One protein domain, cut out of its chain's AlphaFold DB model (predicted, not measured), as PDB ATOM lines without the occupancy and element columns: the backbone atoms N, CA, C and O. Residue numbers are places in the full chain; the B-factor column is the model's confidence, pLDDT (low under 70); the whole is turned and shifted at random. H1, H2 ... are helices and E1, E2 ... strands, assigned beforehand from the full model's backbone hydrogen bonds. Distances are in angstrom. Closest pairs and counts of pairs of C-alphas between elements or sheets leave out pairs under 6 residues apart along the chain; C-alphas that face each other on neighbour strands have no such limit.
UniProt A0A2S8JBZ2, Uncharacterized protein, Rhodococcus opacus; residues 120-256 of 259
ATOM      1  N   ILE A 120     163.528 168.984 105.344       80.31
ATOM      2  CA  ILE A 120     164.518 168.486 106.315       80.31
ATOM      3  C   ILE A 120     165.586 167.666 105.589       80.31
ATOM      4  O   ILE A 120     166.757 167.717 105.944       80.31
ATOM      5  N   GLU A 121     165.221 166.953 104.535       80.56
ATOM      6  CA  GLU A 121     166.110 166.134 103.724       80.56
ATOM      7  C   GLU A 121     167.174 167.000 103.038       80.56
ATOM      8  O   GLU A 121     168.351 166.635 103.027       80.56
ATOM      9  N   ARG A 122     166.802 168.204 102.580       83.31
ATOM     10  CA  ARG A 122     167.769 169.208 102.120       83.31
ATOM     11  C   ARG A 122     168.691 169.667 103.234       83.31
ATOM     12  O   ARG A 122     169.884 169.815 102.989       83.31
ATOM     13  N   ALA A 123     168.160 169.914 104.431       84.12
ATOM     14  CA  ALA A 123     168.981 170.277 105.581       84.12
ATOM     15  C   ALA A 123     170.003 169.174 105.882       84.12
ATOM     16  O   ALA A 123     171.198 169.438 105.836       84.12
ATOM     17  N   ARG A 124     169.556 167.926 106.055       87.75
ATOM     18  CA  ARG A 124     170.423 166.753 106.260       87.75
ATOM     19  C   ARG A 124     171.522 166.680 105.210       87.75
ATOM     20  O   ARG A 124     172.697 166.598 105.553       87.75
ATOM     21  N   TRP A 125     171.155 166.812 103.938       88.44
ATOM     22  CA  TRP A 125     172.114 166.792 102.842       88.44
ATOM     23  C   TRP A 125     173.169 167.909 102.931       88.44
ATOM     24  O   TRP A 125     174.355 167.649 102.726       88.44
ATOM     25  N   VAL A 126     172.778 169.141 103.277       89.44
ATOM     26  CA  VAL A 126     173.731 170.251 103.455       89.44
ATOM     27  C   VAL A 126     174.769 169.920 104.534       89.44
ATOM     28  O   VAL A 126     175.945 170.232 104.350       89.44
ATOM     29  N   TYR A 127     174.368 169.250 105.615       91.19
ATOM     30  CA  TYR A 127     175.277 168.830 106.687       91.19
ATOM     31  C   TYR A 127     176.170 167.659 106.284       91.19
ATOM     32  O   TYR A 127     177.363 167.692 106.584       91.19
ATOM     33  N   VAL A 128     175.641 166.668 105.553       92.00
ATOM     34  CA  VAL A 128     176.467 165.602 104.955       92.00
ATOM     35  C   VAL A 128     177.556 166.226 104.091       92.00
ATOM     36  O   VAL A 128     178.734 165.918 104.258       92.00
ATOM     37  N   ARG A 129     177.187 167.159 103.206       91.44
ATOM     38  CA  ARG A 129     178.156 167.849 102.351       91.44
ATOM     39  C   ARG A 129     179.170 168.646 103.166       91.44
ATOM     40  O   ARG A 129     180.351 168.599 102.841       91.44
ATOM     41  N   ALA A 130     178.728 169.343 104.211       90.94
ATOM     42  CA  ALA A 130     179.616 170.084 105.099       90.94
ATOM     43  C   ALA A 130     180.685 169.173 105.710       90.94
ATOM     44  O   ALA A 130     181.868 169.501 105.637       90.94
ATOM     45  N   LEU A 131     180.283 168.015 106.239       92.00
ATOM     46  CA  LEU A 131     181.203 167.046 106.828       92.00
ATOM     47  C   LEU A 131     182.176 166.458 105.791       92.00
ATOM     48  O   LEU A 131     183.380 166.406 106.038       92.00
ATOM     49  N   VAL A 132     181.673 166.086 104.611       91.88
ATOM     50  CA  VAL A 132     182.508 165.579 103.511       91.88
ATOM     51  C   VAL A 132     183.537 166.616 103.070       91.88
ATOM     52  O   VAL A 132     184.705 166.281 102.870       91.88
ATOM     53  N   GLU A 133     183.134 167.879 102.926       89.12
ATOM     54  CA  GLU A 133     184.013 168.953 102.458       89.12
ATOM     55  C   GLU A 133     185.171 169.189 103.434       89.12
ATOM     56  O   GLU A 133     186.336 169.210 103.026       89.12
ATOM     57  N   VAL A 134     184.880 169.291 104.735       89.06
ATOM     58  CA  VAL A 134     185.924 169.480 105.752       89.06
ATOM     59  C   VAL A 134     186.842 168.255 105.861       89.06
ATOM     60  O   VAL A 134     188.064 168.425 105.896       89.06
ATOM     61  N   ALA A 135     186.297 167.033 105.830       91.50
ATOM     62  CA  ALA A 135     187.078 165.796 105.879       91.50
ATOM     63  C   ALA A 135     187.996 165.653 104.656       91.50
ATOM     64  O   ALA A 135     189.169 165.295 104.791       91.50
ATOM     65  N   THR A 136     187.498 166.011 103.470       90.44
ATOM     66  CA  THR A 136     188.266 165.995 102.217       90.44
ATOM     67  C   THR A 136     189.434 166.972 102.280       90.44
ATOM     68  O   THR A 136     190.567 166.601 101.976       90.44
ATOM     69  N   VAL A 137     189.197 168.210 102.725       89.50
ATOM     70  CA  VAL A 137     190.262 169.218 102.843       89.50
ATOM     71  C   VAL A 137     191.319 168.800 103.868       89.50
ATOM     72  O   VAL A 137     192.514 168.977 103.611       89.50
ATOM     73  N   LYS A 138     190.912 168.218 105.003       88.75
ATOM     74  CA  LYS A 138     191.838 167.708 106.026       88.75
ATOM     75  C   LYS A 138     192.687 166.557 105.508       88.75
ATOM     76  O   LYS A 138     193.912 166.645 105.560       88.75
ATOM     77  N   THR A 139     192.044 165.544 104.938       91.75
ATOM     78  CA  THR A 139     192.710 164.365 104.373       91.75
ATOM     79  C   THR A 139     193.689 164.769 103.271       91.75
ATOM     80  O   THR A 139     194.849 164.370 103.293       91.75
ATOM     81  N   ALA A 140     193.283 165.664 102.365       90.25
ATOM     82  CA  ALA A 140     194.159 166.159 101.308       90.25
ATOM     83  C   ALA A 140     195.353 166.964 101.847       90.25
ATOM     84  O   ALA A 140     196.442 166.926 101.272       90.25
ATOM     85  N   SER A 141     195.168 167.717 102.935       88.75
ATOM     86  CA  SER A 141     196.255 168.476 103.565       88.75
ATOM     87  C   SER A 141     197.255 167.551 104.257       88.75
ATOM     88  O   SER A 141     198.461 167.748 104.106       88.75
ATOM     89  N   TYR A 142     196.759 166.519 104.941       91.25
ATOM     90  CA  TYR A 142     197.564 165.451 105.524       91.25
ATOM     91  C   TYR A 142     198.387 164.718 104.451       91.25
ATOM     92  O   TYR A 142     199.615 164.665 104.538       91.25
ATOM     93  N   ASP A 143     197.733 164.256 103.380       92.56
ATOM     94  CA  ASP A 143     198.383 163.526 102.284       92.56
ATOM     95  C   ASP A 143     199.432 164.383 101.569       92.56
ATOM     96  O   ASP A 143     200.534 163.918 101.273       92.56
ATOM     97  N   ARG A 144     199.143 165.674 101.353       90.94
ATOM     98  CA  ARG A 144     200.115 166.622 100.792       90.94
ATOM     99  C   ARG A 144     201.328 166.793 101.703       90.94
ATOM    100  O   ARG A 144     202.441 166.939 101.197       90.94
ATOM    101  N   ARG A 145     201.134 166.793 103.028       90.69
ATOM    102  CA  ARG A 145     202.239 166.934 103.980       90.69
ATOM    103  C   ARG A 145     203.152 165.712 103.958       90.69
ATOM    104  O   ARG A 145     204.365 165.903 103.932       90.69
ATOM    105  N   LEU A 146     202.583 164.508 103.894       92.50
ATOM    106  CA  LEU A 146     203.349 163.268 103.744       92.50
ATOM    107  C   LEU A 146     204.086 163.205 102.403       92.50
ATOM    108  O   LEU A 146     205.276 162.912 102.370       92.50
ATOM    109  N   ALA A 147     203.411 163.533 101.300       91.38
ATOM    110  CA  ALA A 147     204.011 163.494  99.966       91.38
ATOM    111  C   ALA A 147     205.137 164.527  99.775       91.38
ATOM    112  O   ALA A 147     206.035 164.319  98.962       91.38
ATOM    113  N   GLY A 148     205.081 165.651 100.497       89.06
ATOM    114  CA  GLY A 148     206.090 166.709 100.458       89.06
ATOM    115  C   GLY A 148     207.218 166.562 101.482       89.06
ATOM    116  O   GLY A 148     208.023 167.485 101.609       89.06
ATOM    117  N   ALA A 149     207.255 165.476 102.255       90.12
ATOM    118  CA  ALA A 149     208.304 165.245 103.239       90.12
ATOM    119  C   ALA A 149     209.632 164.865 102.567       90.12
ATOM    120  O   ALA A 149     209.650 164.191 101.536       90.12
ATOM    121  N   ASP A 150     210.750 165.300 103.156       89.50
ATOM    122  CA  ASP A 150     212.081 164.872 102.721       89.50
ATOM    123  C   ASP A 150     212.217 163.352 102.944       89.50
ATOM    124  O   ASP A 150     212.039 162.906 104.078       89.50
ATOM    125  N   PRO A 151     212.547 162.544 101.917       87.12
ATOM    126  CA  PRO A 151     212.756 161.106 102.078       87.12
ATOM    127  C   PRO A 151     213.851 160.732 103.089       87.12
ATOM    128  O   PRO A 151     213.883 159.591 103.545       87.12
ATOM    129  N   ALA A 152     214.763 161.657 103.412       90.56
ATOM    130  CA  ALA A 152     215.796 161.474 104.429       90.56
ATOM    131  C   ALA A 152     215.346 161.866 105.852       90.56
ATOM    132  O   ALA A 152     216.099 161.644 106.804       90.56
ATOM    133  N   ALA A 153     214.158 162.461 106.011       89.94
ATOM    134  CA  ALA A 153     213.620 162.816 107.318       89.94
ATOM    135  C   ALA A 153     213.190 161.574 108.110       89.94
ATOM    136  O   ALA A 153     212.816 160.543 107.550       89.94
ATOM    137  N   ASP A 154     213.199 161.705 109.436       93.69
ATOM    138  CA  ASP A 154     212.662 160.690 110.334       93.69
ATOM    139  C   ASP A 154     211.155 160.464 110.042       93.69
ATOM    140  O   ASP A 154     210.376 161.434 110.055       93.69
ATOM    141  N   PRO A 155     210.720 159.218 109.763       92.44
ATOM    142  CA  PRO A 155     209.316 158.893 109.533       92.44
ATOM    143  C   PRO A 155     208.388 159.295 110.685       92.44
ATOM    144  O   PRO A 155     207.267 159.735 110.425       92.44
ATOM    145  N   GLU A 156     208.838 159.198 111.941       93.56
ATOM    146  CA  GLU A 156     208.018 159.563 113.104       93.56
ATOM    147  C   GLU A 156     207.768 161.073 113.147       93.56
ATOM    148  O   GLU A 156     206.639 161.523 113.349       93.56
ATOM    149  N   VAL A 157     208.801 161.869 112.861       90.75
ATOM    150  CA  VAL A 157     208.695 163.334 112.779       90.75
ATOM    151  C   VAL A 157     207.809 163.749 111.604       90.75
ATOM    152  O   VAL A 157     206.991 164.667 111.719       90.75
ATOM    153  N   THR A 158     207.930 163.054 110.473       91.38
ATOM    154  CA  THR A 158     207.092 163.282 109.291       91.38
ATOM    155  C   THR A 158     205.616 163.036 109.600       91.38
ATOM    156  O   THR A 158     204.774 163.888 109.299       91.38
ATOM    157  N   LEU A 159     205.306 161.917 110.261       92.44
ATOM    158  CA  LEU A 159     203.949 161.572 110.672       92.44
ATOM    159  C   LEU A 159     203.394 162.574 111.691       92.44
ATOM    160  O   LEU A 159     202.278 163.063 111.519       92.44
ATOM    161  N   ALA A 160     204.185 162.939 112.704       90.69
ATOM    162  CA  ALA A 160     203.795 163.932 113.701       90.69
ATOM    163  C   ALA A 160     203.447 165.281 113.052       90.69
ATOM    164  O   ALA A 160     202.422 165.882 113.371       90.69
ATOM    165  N   THR A 161     204.238 165.721 112.069       88.94
ATOM    166  CA  THR A 161     203.976 166.993 111.381       88.94
ATOM    167  C   THR A 161     202.751 166.928 110.457       88.94
ATOM    168  O   THR A 161     202.043 167.924 110.266       88.94
ATOM    169  N   ALA A 162     202.475 165.767 109.858       90.31
ATOM    170  CA  ALA A 162     201.241 165.548 109.104       90.31
ATOM    171  C   ALA A 162     200.010 165.566 110.027       90.31
ATOM    172  O   ALA A 162     199.021 166.230 109.709       90.31
ATOM    173  N   ASN A 163     200.098 164.940 111.203       89.69
ATOM    174  CA  ASN A 163     199.051 164.986 112.227       89.69
ATOM    175  C   ASN A 163     198.795 166.414 112.727       89.69
ATOM    176  O   ASN A 163     197.641 166.829 112.824       89.69
ATOM    177  N   GLU A 164     199.846 167.203 112.961       86.56
ATOM    178  CA  GLU A 164     199.718 168.611 113.356       86.56
ATOM    179  C   GLU A 164     198.970 169.437 112.296       86.56
ATOM    180  O   GLU A 164     198.103 170.245 112.626       86.56
ATOM    181  N   THR A 165     199.216 169.180 111.005       83.31
ATOM    182  CA  THR A 165     198.495 169.849 109.903       83.31
ATOM    183  C   THR A 165     196.985 169.603 109.978       83.31
ATOM    184  O   THR A 165     196.186 170.495 109.670       83.31
ATOM    185  N   MET A 166     196.567 168.422 110.445       84.56
ATOM    186  CA  MET A 166     195.153 168.150 110.684       84.56
ATOM    187  C   MET A 166     194.588 168.947 111.860       84.56
ATOM    188  O   MET A 166     193.388 169.173 111.870       84.56
ATOM    189  N   GLN A 167     195.380 169.477 112.791       82.81
ATOM    190  CA  GLN A 167     194.845 170.232 113.933       82.81
ATOM    191  C   GLN A 167     194.559 171.710 113.635       82.81
ATOM    192  O   GLN A 167     193.712 172.310 114.297       82.81
ATOM    193  N   VAL A 168     195.201 172.290 112.608       74.88
ATOM    194  CA  VAL A 168     195.176 173.743 112.345       74.88
ATOM    195  C   VAL A 168     193.844 174.208 111.737       74.88
ATOM    196  O   VAL A 168     192.992 174.735 112.439       74.88
ATOM    197  N   VAL A 169     193.603 174.005 110.435       73.44
ATOM    198  CA  VAL A 169     192.364 174.440 109.748       73.44
ATOM    199  C   VAL A 169     191.984 173.481 108.621       73.44
ATOM    200  O   VAL A 169     192.878 172.824 108.089       73.44
ATOM    201  N   PRO A 170     190.695 173.333 108.269       82.12
ATOM    202  CA  PRO A 170     189.501 173.891 108.923       82.12
ATOM    203  C   PRO A 170     188.951 173.018 110.072       82.12
ATOM    204  O   PRO A 170     188.960 171.802 109.963       82.12
ATOM    205  N   ARG A 171     188.458 173.609 111.171       79.12
ATOM    206  CA  ARG A 171     187.852 172.867 112.310       79.12
ATOM    207  C   ARG A 171     186.319 172.873 112.311       79.12
ATOM    208  O   ARG A 171     185.694 172.114 113.049       79.12
ATOM    209  N   TYR A 172     185.709 173.726 111.494       81.94
ATOM    210  CA  TYR A 172     184.259 173.826 111.381       81.94
ATOM    211  C   TYR A 172     183.828 174.302 109.993       81.94
ATOM    212  O   TYR A 172     184.634 174.815 109.208       81.94
ATOM    213  N   VAL A 173     182.534 174.158 109.710       87.19
ATOM    214  CA  VAL A 173     181.887 174.604 108.474       87.19
ATOM    215  C   VAL A 173     180.692 175.485 108.810       87.19
ATOM    216  O   VAL A 173     179.754 175.045 109.465       87.19
ATOM    217  N   MET A 174     180.710 176.729 108.338       86.12
ATOM    218  CA  MET A 174     179.577 177.650 108.420       86.12
ATOM    219  C   MET A 174     178.590 177.356 107.291       86.12
ATOM    220  O   MET A 174     178.985 177.193 106.133       86.12
ATOM    221  N   ILE A 175     177.302 177.345 107.624       85.50
ATOM    222  CA  ILE A 175     176.217 176.961 106.726       85.50
ATOM    223  C   ILE A 175     175.333 178.177 106.443       85.50
ATOM    224  O   ILE A 175     174.690 178.731 107.333       85.50
ATOM    225  N   HIS A 176     175.290 178.601 105.182       84.62
ATOM    226  CA  HIS A 176     174.416 179.673 104.707       84.62
ATOM    227  C   HIS A 176     172.990 179.163 104.465       84.62
ATOM    228  O   HIS A 176     172.804 178.030 104.021       84.62
ATOM    229  N   ARG A 177     171.968 180.016 104.633       78.12
ATOM    230  CA  ARG A 177     170.547 179.672 104.382       78.12
ATOM    231  C   ARG A 177     170.272 179.084 102.994       78.12
ATOM    232  O   ARG A 177     169.368 178.271 102.815       78.12
ATOM    233  N   SER A 178     171.075 179.471 102.000       76.81
ATOM    234  CA  SER A 178     170.999 178.944 100.629       76.81
ATOM    235  C   SER A 178     171.635 177.554 100.464       76.81
ATOM    236  O   SER A 178     171.643 177.021  99.359       76.81
ATOM    237  N   GLY A 179     172.235 177.006 101.520       78.44
ATOM    238  CA  GLY A 179     173.042 175.790 101.522       78.44
ATOM    239  C   GLY A 179     174.532 176.015 101.267       78.44
ATOM    240  O   GLY A 179     175.295 175.080 101.456       78.44
ATOM    241  N   LYS A 180     174.985 177.211 100.850       82.81
ATOM    242  CA  LYS A 180     176.421 177.478 100.614       82.81
ATOM    243  C   LYS A 180     177.234 177.234 101.890       82.81
ATOM    244  O   LYS A 180     176.780 177.578 102.979       82.81
ATOM    245  N   LEU A 181     178.422 176.667 101.727       86.88
ATOM    246  CA  LEU A 181     179.307 176.284 102.820       86.88
ATOM    247  C   LEU A 181     180.534 177.193 102.849       86.88
ATOM    248  O   LEU A 181     180.986 177.673 101.807       86.88
ATOM    249  N   ARG A 182     181.060 177.441 104.047       85.19
ATOM    250  CA  ARG A 182     182.334 178.135 104.240       85.19
ATOM    251  C   ARG A 182     183.133 177.448 105.336       85.19
ATOM    252  O   ARG A 182     182.684 177.362 106.473       85.19
ATOM    253  N   LEU A 183     184.332 176.997 104.993       83.75
ATOM    254  CA  LEU A 183     185.265 176.386 105.935       83.75
ATOM    255  C   LEU A 183     185.896 177.458 106.843       83.75
ATOM    256  O   LEU A 183     186.261 178.536 106.365       83.75
ATOM    257  N   GLY A 184     186.041 177.164 108.137       74.56
ATOM    258  CA  GLY A 184     186.664 178.057 109.123       74.56
ATOM    259  C   GLY A 184     187.579 177.326 110.111       74.56
ATOM    260  O   GLY A 184     187.582 176.096 110.184       74.56
ATOM    261  N   GLY A 185     188.396 178.071 110.862       66.06
ATOM    262  CA  GLY A 185     189.319 177.515 111.860       66.06
ATOM    263  C   GLY A 185     189.848 178.556 112.861       66.06
ATOM    264  O   GLY A 185     189.357 179.685 112.839       66.06
ATOM    265  N   PRO A 186     190.755 178.191 113.791       52.31
ATOM    266  CA  PRO A 186     190.901 178.868 115.071       52.31
ATOM    267  C   PRO A 186     191.655 180.192 114.920       52.31
ATOM    268  O   PRO A 186     192.876 180.265 114.962       52.31
ATOM    269  N   TYR A 187     190.875 181.255 114.759       43.09
ATOM    270  CA  TYR A 187     191.119 182.569 115.352       43.09
ATOM    271  C   TYR A 187     189.862 182.983 116.133       43.09
ATOM    272  O   TYR A 187     189.312 184.064 115.952       43.09
ATOM    273  N   ALA A 188     189.376 182.075 116.983       39.91
ATOM    274  CA  ALA A 188     188.268 182.317 117.907       39.91
ATOM    275  C   ALA A 188     188.574 181.777 119.319       39.91
ATOM    276  O   ALA A 188     187.666 181.408 120.057       39.91
ATOM    277  N   ASP A 189     189.856 181.736 119.700       37.31
ATOM    278  CA  ASP A 189     190.309 181.225 121.004       37.31
ATOM    279  C   ASP A 189     190.189 182.230 122.166       37.31
ATOM    280  O   ASP A 189     190.656 181.957 123.266       37.31
ATOM    281  N   THR A 190     189.534 183.383 121.993       34.25
ATOM    282  CA  THR A 190     189.322 184.337 123.107       34.25
ATOM    283  C   THR A 190     187.995 185.087 123.072       34.25
ATOM    284  O   THR A 190     187.889 186.164 123.655       34.25
ATOM    285  N   ALA A 191     186.967 184.562 122.414       31.78
ATOM    286  CA  ALA A 191     185.632 185.121 122.568       31.78
ATOM    287  C   ALA A 191     184.772 184.119 123.323       31.78
ATOM    288  O   ALA A 191     184.535 183.015 122.838       31.78
ATOM    289  N   ASP A 192     184.281 184.529 124.490       35.91
ATOM    290  CA  ASP A 192     182.963 184.113 124.950       35.91
ATOM    291  C   ASP A 192     182.048 183.993 123.725       35.91
ATOM    292  O   ASP A 192     181.723 184.985 123.064       35.91
ATOM    293  N   TRP A 193     181.688 182.762 123.373       46.34
ATOM    294  CA  TRP A 193     180.872 182.469 122.194       46.34
ATOM    295  C   TRP A 193     179.425 182.963 122.358       46.34
ATOM    296  O   TRP A 193     178.708 183.076 121.367       46.34
ATOM    297  N   ASP A 194     179.043 183.340 123.583       43.75
ATOM    298  CA  ASP A 194     177.819 184.084 123.899       43.75
ATOM    299  C   ASP A 194     177.968 185.611 123.708       43.75
ATOM    300  O   ASP A 194     176.975 186.335 123.740       43.75
ATOM    301  N   GLY A 195     179.189 186.123 123.501       36.47
ATOM    302  CA  GLY A 195     179.509 187.555 123.566       36.47
ATOM    303  C   GLY A 195     179.966 188.219 122.262       36.47
ATOM    304  O   GLY A 195     179.791 189.427 122.119       36.47
ATOM    305  N   HIS A 196     180.507 187.479 121.288       36.94
ATOM    306  CA  HIS A 196     180.968 188.061 120.016       36.94
ATOM    307  C   HIS A 196     180.510 187.265 118.795       36.94
ATOM    308  O   HIS A 196     181.290 186.722 118.016       36.94
ATOM    309  N   VAL A 197     179.197 187.275 118.596       43.75
ATOM    310  CA  VAL A 197     178.589 187.139 117.275       43.75
ATOM    311  C   VAL A 197     178.591 188.535 116.638       43.75
ATOM    312  O   VAL A 197     177.584 189.233 116.681       43.75
ATOM    313  N   GLU A 198     179.704 188.988 116.046       45.94
ATOM    314  CA  GLU A 198     179.516 189.894 114.897       45.94
ATOM    315  C   GLU A 198     178.688 189.102 113.886       45.94
ATOM    316  O   GLU A 198     179.028 187.938 113.641       45.94
ATOM    317  N   PRO A 199     177.562 189.610 113.359       58.62
ATOM    318  CA  PRO A 199     176.493 188.708 112.999       58.62
ATOM    319  C   PRO A 199     176.781 188.177 111.598       58.62
ATOM    320  O   PRO A 199     176.362 188.705 110.585       58.62
ATOM    321  N   TRP A 200     177.519 187.080 111.508       65.25
ATOM    322  CA  TRP A 200     177.517 186.158 110.376       65.25
ATOM    323  C   TRP A 200     176.087 185.806 109.922       65.25
ATOM    324  O   TRP A 200     175.873 185.543 108.738       65.25
ATOM    325  N   THR A 201     175.098 185.924 110.812       64.31
ATOM    326  CA  THR A 201     173.666 185.965 110.484       64.31
ATOM    327  C   THR A 201     173.289 187.091 109.511       64.31
ATOM    328  O   THR A 201     172.511 186.843 108.593       64.31
ATOM    329  N   ASP A 202     173.888 188.285 109.607       68.81
ATOM    330  CA  ASP A 202     173.712 189.399 108.652       68.81
ATOM    331  C   ASP A 202     174.238 189.037 107.257       68.81
ATOM    332  O   ASP A 202     173.739 189.516 106.238       68.81
ATOM    333  N   TYR A 203     175.211 188.126 107.193       70.69
ATOM    334  CA  TYR A 203     175.725 187.546 105.952       70.69
ATOM    335  C   TYR A 203     174.965 186.280 105.525       70.69
ATOM    336  O   TYR A 203     175.372 185.612 104.573       70.69
ATOM    337  N   GLY A 204     173.861 185.953 106.206       75.12
ATOM    338  CA  GLY A 204     172.946 184.861 105.883       75.12
ATOM    339  C   GLY A 204     173.392 183.468 106.336       75.12
ATOM    340  O   GLY A 204     172.820 182.478 105.864       75.12
ATOM    341  N   TYR A 205     174.402 183.363 107.205       80.31
ATOM    342  CA  TYR A 205     174.780 182.099 107.847       80.31
ATOM    343  C   TYR A 205     173.850 181.792 109.016       80.31
ATOM    344  O   TYR A 205     173.642 182.637 109.878       80.31
ATOM    345  N   VAL A 206     173.286 180.586 109.013       80.31
ATOM    346  CA  VAL A 206     172.231 180.163 109.950       80.31
ATOM    347  C   VAL A 206     172.699 179.066 110.903       80.31
ATOM    348  O   VAL A 206     172.082 178.850 111.938       80.31
ATOM    349  N   ASP A 207     173.790 178.364 110.581       83.00
ATOM    350  CA  ASP A 207     174.334 177.333 111.468       83.00
ATOM    351  C   ASP A 207     175.835 177.075 111.240       83.00
ATOM    352  O   ASP A 207     176.441 177.588 110.292       83.00
ATOM    353  N   CYS A 208     176.443 176.273 112.115       81.81
ATOM    354  CA  CYS A 208     177.836 175.847 112.055       81.81
ATOM    355  C   CYS A 208     178.001 174.393 112.511       81.81
ATOM    356  O   CYS A 208     177.639 174.036 113.629       81.81
ATOM    357  N   LEU A 209     178.622 173.574 111.661       86.25
ATOM    358  CA  LEU A 209     179.016 172.207 111.983       86.25
ATOM    359  C   LEU A 209     180.466 172.191 112.478       86.25
ATOM    360  O   LEU A 209     181.383 172.495 111.713       86.25
ATOM    361  N   ARG A 210     180.682 171.823 113.742       82.81
ATOM    362  CA  ARG A 210     182.019 171.681 114.342       82.81
ATOM    363  C   ARG A 210     182.464 170.225 114.295       82.81
ATOM    364  O   ARG A 210     181.677 169.342 114.616       82.81
ATOM    365  N   LEU A 211     183.723 169.981 113.934       82.31
ATOM    366  CA  LEU A 211     184.265 168.621 113.928       82.31
ATOM    367  C   LEU A 211     184.275 168.005 115.326       82.31
ATOM    368  O   LEU A 211     183.883 166.856 115.469       82.31
ATOM    369  N   ASP A 212     184.655 168.773 116.347       78.75
ATOM    370  CA  ASP A 212     184.744 168.280 117.729       78.75
ATOM    371  C   ASP A 212     183.368 167.817 118.257       78.75
ATOM    372  O   ASP A 212     183.269 166.787 118.922       78.75
ATOM    373  N   ASP A 213     182.289 168.519 117.877       78.69
ATOM    374  CA  ASP A 213     180.905 168.138 118.197       78.69
ATOM    375  C   ASP A 213     180.496 166.828 117.498       78.69
ATOM    376  O   ASP A 213     179.762 166.026 118.071       78.69
ATOM    377  N   VAL A 214     180.943 166.623 116.253       81.12
ATOM    378  CA  VAL A 214     180.581 165.455 115.429       81.12
ATOM    379  C   VAL A 214     181.390 164.220 115.818       81.12
ATOM    380  O   VAL A 214     180.857 163.117 115.881       81.12
ATOM    381  N   LEU A 215     182.680 164.395 116.080       81.62
ATOM    382  CA  LEU A 215     183.587 163.302 116.414       81.62
ATOM    383  C   LEU A 215     183.548 162.955 117.906       81.62
ATOM    384  O   LEU A 215     184.090 161.931 118.311       81.62
ATOM    385  N   GLY A 216     182.917 163.793 118.737       71.38
ATOM    386  CA  GLY A 216     182.872 163.607 120.189       71.38
ATOM    387  C   GLY A 216     184.251 163.693 120.849       71.38
ATOM    388  O   GLY A 216     184.416 163.288 122.000       71.38
ATOM    389  N   THR A 217     185.250 164.202 120.129       64.94
ATOM    390  CA  THR A 217     186.629 164.329 120.584       64.94
ATOM    391  C   THR A 217     186.896 165.773 120.978       64.94
ATOM    392  O   THR A 217     186.988 166.652 120.124       64.94
ATOM    393  N   SER A 218     187.106 166.025 122.269       61.09
ATOM    394  CA  SER A 218     187.833 167.217 122.709       61.09
ATOM    395  C   SER A 218     189.333 166.930 122.562       61.09
ATOM    396  O   SER A 218     189.993 166.581 123.541       61.09
ATOM    397  N   GLY A 219     189.865 166.933 121.338       63.72
ATOM    398  CA  GLY A 219     191.244 166.492 121.124       63.72
ATOM    399  C   GLY A 219     191.725 166.519 119.679       63.72
ATOM    400  O   GLY A 219     191.177 167.233 118.833       63.72
ATOM    401  N   ASP A 220     192.784 165.749 119.441       72.06
ATOM    402  CA  ASP A 220     193.442 165.646 118.147       72.06
ATOM    403  C   ASP A 220     192.582 164.871 117.144       72.06
ATOM    404  O   ASP A 220     192.095 163.778 117.426       72.06
ATOM    405  N   LEU A 221     192.418 165.436 115.947       83.75
ATOM    406  CA  LEU A 221     191.809 164.740 114.816       83.75
ATOM    407  C   LEU A 221     192.653 163.536 114.376       83.75
ATOM    408  O   LEU A 221     193.858 163.674 114.152       83.75
ATOM    409  N   ASP A 222     191.985 162.403 114.173       88.06
ATOM    410  CA  ASP A 222     192.564 161.163 113.657       88.06
ATOM    411  C   ASP A 222     192.250 160.997 112.159       88.06
ATOM    412  O   ASP A 222     191.098 161.110 111.722       88.06
ATOM    413  N   ILE A 223     193.283 160.724 111.361       91.12
ATOM    414  CA  ILE A 223     193.159 160.528 109.915       91.12
ATOM    415  C   ILE A 223     192.317 159.292 109.584       91.12
ATOM    416  O   ILE A 223     191.567 159.317 108.606       91.12
ATOM    417  N   ASP A 224     192.384 158.245 110.407       91.50
ATOM    418  CA  ASP A 224     191.645 157.002 110.179       91.50
ATOM    419  C   ASP A 224     190.142 157.194 110.411       91.50
ATOM    420  O   ASP A 224     189.319 156.530 109.780       91.50
ATOM    421  N   VAL A 225     189.775 158.175 111.239       90.00
ATOM    422  CA  VAL A 225     188.385 158.607 111.429       90.00
ATOM    423  C   VAL A 225     187.931 159.526 110.293       90.00
ATOM    424  O   VAL A 225     186.792 159.430 109.841       90.00
ATOM    425  N   LEU A 226     188.802 160.408 109.794       91.38
ATOM    426  CA  LEU A 226     188.446 161.382 108.756       91.38
ATOM    427  C   LEU A 226     188.359 160.788 107.347       91.38
ATOM    428  O   LEU A 226     187.509 161.220 106.567       91.38
ATOM    429  N   ARG A 227     189.207 159.811 106.998       93.88
ATOM    430  CA  ARG A 227     189.237 159.233 105.644       93.88
ATOM    431  C   ARG A 227     187.894 158.639 105.206       93.88
ATOM    432  O   ARG A 227     187.462 158.967 104.105       93.88
ATOM    433  N   PRO A 228     187.190 157.820 106.010       93.88
ATOM    434  CA  PRO A 228     185.874 157.311 105.619       93.88
ATOM    435  C   PRO A 228     184.864 158.430 105.330       93.88
ATOM    436  O   PRO A 228     184.061 158.326 104.398       93.88
ATOM    437  N   LEU A 229     184.944 159.531 106.086       93.69
ATOM    438  CA  LEU A 229     184.028 160.671 106.006       93.69
ATOM    439  C   LEU A 229     184.205 161.520 104.740       93.69
ATOM    440  O   LEU A 229     183.413 162.431 104.516       93.69
ATOM    441  N   THR A 230     185.177 161.219 103.871       91.50
ATOM    442  CA  THR A 230     185.214 161.797 102.516       91.50
ATOM    443  C   THR A 230     184.121 161.220 101.611       91.50
ATOM    444  O   THR A 230     183.878 161.744 100.527       91.50
ATOM    445  N   SER A 231     183.455 160.140 102.032       90.38
ATOM    446  CA  SER A 231     182.282 159.590 101.352       90.38
ATOM    447  C   SER A 231     180.985 160.130 101.960       90.38
ATOM    448  O   SER A 231     180.847 160.255 103.178       90.38
ATOM    449  N   ARG A 232     179.990 160.413 101.108       89.44
ATOM    450  CA  ARG A 232     178.667 160.877 101.563       89.44
ATOM    451  C   ARG A 232     177.951 159.843 102.427       89.44
ATOM    452  O   ARG A 232     177.294 160.235 103.381       89.44
ATOM    453  N   ALA A 233     178.094 158.556 102.104       86.06
ATOM    454  CA  ALA A 233     177.468 157.465 102.846       86.06
ATOM    455  C   ALA A 233     177.968 157.418 104.297       86.06
ATOM    456  O   ALA A 233     177.169 157.564 105.216       86.06
ATOM    457  N   ALA A 234     179.287 157.349 104.508       90.44
ATOM    458  CA  ALA A 234     179.849 157.317 105.861       90.44
ATOM    459  C   ALA A 234     179.562 158.610 106.642       90.44
ATOM    460  O   ALA A 234     179.273 158.572 107.836       90.44
ATOM    461  N   ALA A 235     179.605 159.767 105.970       91.62
ATOM    462  CA  ALA A 235     179.233 161.035 106.589       91.62
ATOM    463  C   ALA A 235     177.755 161.060 107.022       91.62
ATOM    464  O   ALA A 235     177.447 161.545 108.110       91.62
ATOM    465  N   ALA A 236     176.843 160.529 106.203       89.25
ATOM    466  CA  ALA A 236     175.427 160.424 106.545       89.25
ATOM    467  C   ALA A 236     175.190 159.476 107.729       89.25
ATOM    468  O   ALA A 236     174.493 159.864 108.664       89.25
ATOM    469  N   GLU A 237     175.813 158.295 107.724       89.75
ATOM    470  CA  GLU A 237     175.723 157.316 108.817       89.75
ATOM    471  C   GLU A 237     176.210 157.901 110.149       89.75
ATOM    472  O   GLU A 237     175.538 157.765 111.175       89.75
ATOM    473  N   LEU A 238     177.346 158.613 110.139       90.44
ATOM    474  CA  LEU A 238     177.865 159.261 111.341       90.44
ATOM    475  C   LEU A 238     176.879 160.306 111.875       90.44
ATOM    476  O   LEU A 238     176.527 160.270 113.052       90.44
ATOM    477  N   LEU A 239     176.400 161.217 111.026       89.38
ATOM    478  CA  LEU A 239     175.471 162.268 111.452       89.38
ATOM    479  C   LEU A 239     174.124 161.704 111.926       89.38
ATOM    480  O   LEU A 239     173.540 162.231 112.874       89.38
ATOM    481  N   GLU A 240     173.647 160.615 111.323       88.50
ATOM    482  CA  GLU A 240     172.448 159.909 111.774       88.50
ATOM    483  C   GLU A 240     172.644 159.291 113.165       88.50
ATOM    484  O   GLU A 240     171.767 159.432 114.019       88.50
ATOM    485  N   SER A 241     173.813 158.698 113.433       88.81
ATOM    486  CA  SER A 241     174.139 158.112 114.743       88.81
ATOM    487  C   SER A 241     174.131 159.135 115.891       88.81
ATOM    488  O   SER A 241     173.822 158.790 117.033       88.81
ATOM    489  N   LEU A 242     174.411 160.407 115.586       85.81
ATOM    490  CA  LEU A 242     174.382 161.515 116.546       85.81
ATOM    491  C   LEU A 242     172.964 162.056 116.794       85.81
ATOM    492  O   LEU A 242     172.739 162.763 117.779       85.81
ATOM    493  N   GLY A 243     172.008 161.706 115.931       85.31
ATOM    494  CA  GLY A 243     170.647 162.233 115.923       85.31
ATOM    495  C   GLY A 243     170.551 163.549 115.153       85.31
ATOM    496  O   GLY A 243     171.062 164.587 115.578       85.31
ATOM    497  N   TRP A 244     169.850 163.524 114.016       82.12
ATOM    498  CA  TRP A 244     169.698 164.684 113.129       82.12
ATOM    499  C   TRP A 244     169.112 165.922 113.815       82.12
ATOM    500  O   TRP A 244     169.492 167.035 113.474       82.12
ATOM    501  N   ASP A 245     168.222 165.742 114.787       72.94
ATOM    502  CA  ASP A 245     167.642 166.813 115.603       72.94
ATOM    503  C   ASP A 245     168.693 167.552 116.444       72.94
ATOM    504  O   ASP A 245     168.592 168.756 116.662       72.94
ATOM    505  N   LYS A 246     169.747 166.851 116.873       71.62
ATOM    506  CA  LYS A 246     170.843 167.424 117.667       71.62
ATOM    507  C   LYS A 246     171.920 168.076 116.811       71.62
ATOM    508  O   LYS A 246     172.640 168.953 117.294       71.62
ATOM    509  N   VAL A 247     172.047 167.620 115.565       74.81
ATOM    510  CA  VAL A 247     173.005 168.127 114.573       74.81
ATOM    511  C   VAL A 247     172.450 169.369 113.871       74.81
ATOM    512  O   VAL A 247     173.156 170.362 113.716       74.81
ATOM    513  N   ILE A 248     171.175 169.342 113.479       73.31
ATOM    514  CA  ILE A 248     170.501 170.421 112.749       73.31
ATOM    515  C   ILE A 248     169.896 171.403 113.763       73.31
ATOM    516  O   ILE A 248     168.680 171.532 113.879       73.31
ATOM    517  N   ARG A 249     170.759 172.065 114.542       64.31
ATOM    518  CA  ARG A 249     170.353 172.860 115.714       64.31
ATOM    519  C   ARG A 249     169.546 174.113 115.369       64.31
ATOM    520  O   ARG A 249     168.738 174.524 116.191       64.31
ATOM    521  N   ARG A 250     169.800 174.765 114.226       61.00
ATOM    522  CA  ARG A 250     169.175 176.063 113.872       61.00
ATOM    523  C   ARG A 250     168.743 176.197 112.417       61.00
ATOM    524  O   ARG A 250     167.879 177.010 112.105       61.00
ATOM    525  N   PHE A 251     169.285 175.376 111.515       62.31
ATOM    526  CA  PHE A 251     168.978 175.460 110.080       62.31
ATOM    527  C   PHE A 251     167.486 175.243 109.745       62.31
ATOM    528  O   PHE A 251     167.014 175.723 108.711       62.31
ATOM    529  N   VAL A 252     166.748 174.516 110.595       57.22
ATOM    530  CA  VAL A 252     165.299 174.287 110.448       57.22
ATOM    531  C   VAL A 252     164.480 175.396 111.122       57.22
ATOM    532  O   VAL A 252     163.512 175.860 110.524       57.22
ATOM    533  N   ASP A 253     164.896 175.879 112.295       55.25
ATOM    534  CA  ASP A 253     164.143 176.869 113.080       55.25
ATOM    535  C   ASP A 253     164.109 178.258 112.419       55.25
ATOM    536  O   ASP A 253     163.036 178.854 112.313       55.25
ATOM    537  N   ASP A 254     165.225 178.721 111.842       53.47
ATOM    538  CA  ASP A 254     165.328 180.022 111.142       53.47
ATOM    539  C   ASP A 254     164.510 180.100 109.831       53.47
ATOM    540  O   ASP A 254     164.476 181.134 109.154       53.47
ATOM    541  N   ARG A 255     163.857 179.003 109.431       54.53
ATOM    542  CA  ARG A 255     162.972 178.939 108.255       54.53
ATOM    543  C   ARG A 255     161.496 179.080 108.606       54.53
ATOM    544  O   ARG A 255     160.679 179.221 107.694       54.53
ATOM    545  N   THR A 256     161.155 179.063 109.892       42.62
ATOM    546  CA  THR A 256     159.794 179.340 110.349       42.62
ATOM    547  C   THR A 256     159.668 180.854 110.513       42.62
ATOM    548  O   THR A 256     160.387 181.422 111.335       42.62
TER     549      THR A 256
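What this domain is: This is residues 120 to 256 of the 259 residues of an uncharacterized protein of Rhodococcus opacus (UniProt A0A2S8JBZ2). A small sheet of three strands has the long helix H1 running slantwise over one face, and H1 continues past the sheet to pair with H2 in a helical hairpin that makes one end of the long axis. H4 and H5 pack on H1, H6 lies near H5, and residues 189 to 195, in the loop between E2 and E3, stick out. The printed part has 137 residues with six named helices and three named strands, in the order H1 H2 E1 E2 E3 H3 H4 H5 H6; the sheet order is E2 E1 E3, all antiparallel, and the class is mostly helix. It is compact by its radius of gyration of the C-alphas, 16.3 A, but elongated in outline, spanning 59 by 35 by 24 A.

Where its parts are: The strands are E1, residues 172 to 176, 13.3 A long; E2, residues 181 to 184, 9.8 A; and E3, residues 205 to 210, 14.3 A. H1, residues 120 to 147, is 40.3 A long and begins at C-alpha 120 (164.518, 168.486, 106.315). H2, residues 155 to 168, measures 20.7 A, and H5, residues 232 to 242, 15.6 A. The short helices are H3, residues 211 to 215, 5.9 A; H4, residues 223 to 226, 4.9 A; and H6, residues 244 to 247, 5.0 A, ending at C-alpha 247 (173.005, 168.127, 114.573).

How they stand to each other: E1 and E3 are antiparallel at 159 degrees, with N 173 and O 209 2.8 A apart, within hydrogen-bond range. E1 and E2, a hairpin, are antiparallel at 147 degrees, with N 174 and O 182 at 2.8 A. H1 is on the sheet at a height of 9.4 A, slantwise to the strands, at 38 degrees to E1 on the local plane; its closest C-alpha to E1 is Ala 130, 6.1 A from Val 173. H3 only grazes the sheet, with residues 211 to 214. H1 is the hub. With residues 138 to 146 alone it touches H2, opposite ways at a shallow tilt of 33 degrees, only just short of steep; the closest C-alphas, Tyr 142 and Ala 162, are 5.1 A apart. With residues 135 to 142 alone it touches H4, closest at the C-alphas of Ala 135 and Leu 226, 5.4 A. With residues 128 to 132 alone it touches H5, opposite ways at a steep tilt of 65 degrees, closest at Val 128 and Ala 236, 5.5 A between C-alphas. H6 is close to H5 but not clearly touching, C-alphas 239 and 247 being 7.1 A apart. Every O i to N i+4 pair is within hydrogen-bond range in H1, H3 and H5, and 9 of 10 in H2; H4 and H6 are too short for such a pair.

The domain as a whole: The C-alphas farthest apart, Ala 152 and Thr 256, are 59.1 A apart. The printed part has no cut. The one long link joins E2 to E3. Mean pLDDT of the printed part is 78.7; residues 185 to 202, 217 to 219 and 249 to 256 are under 70.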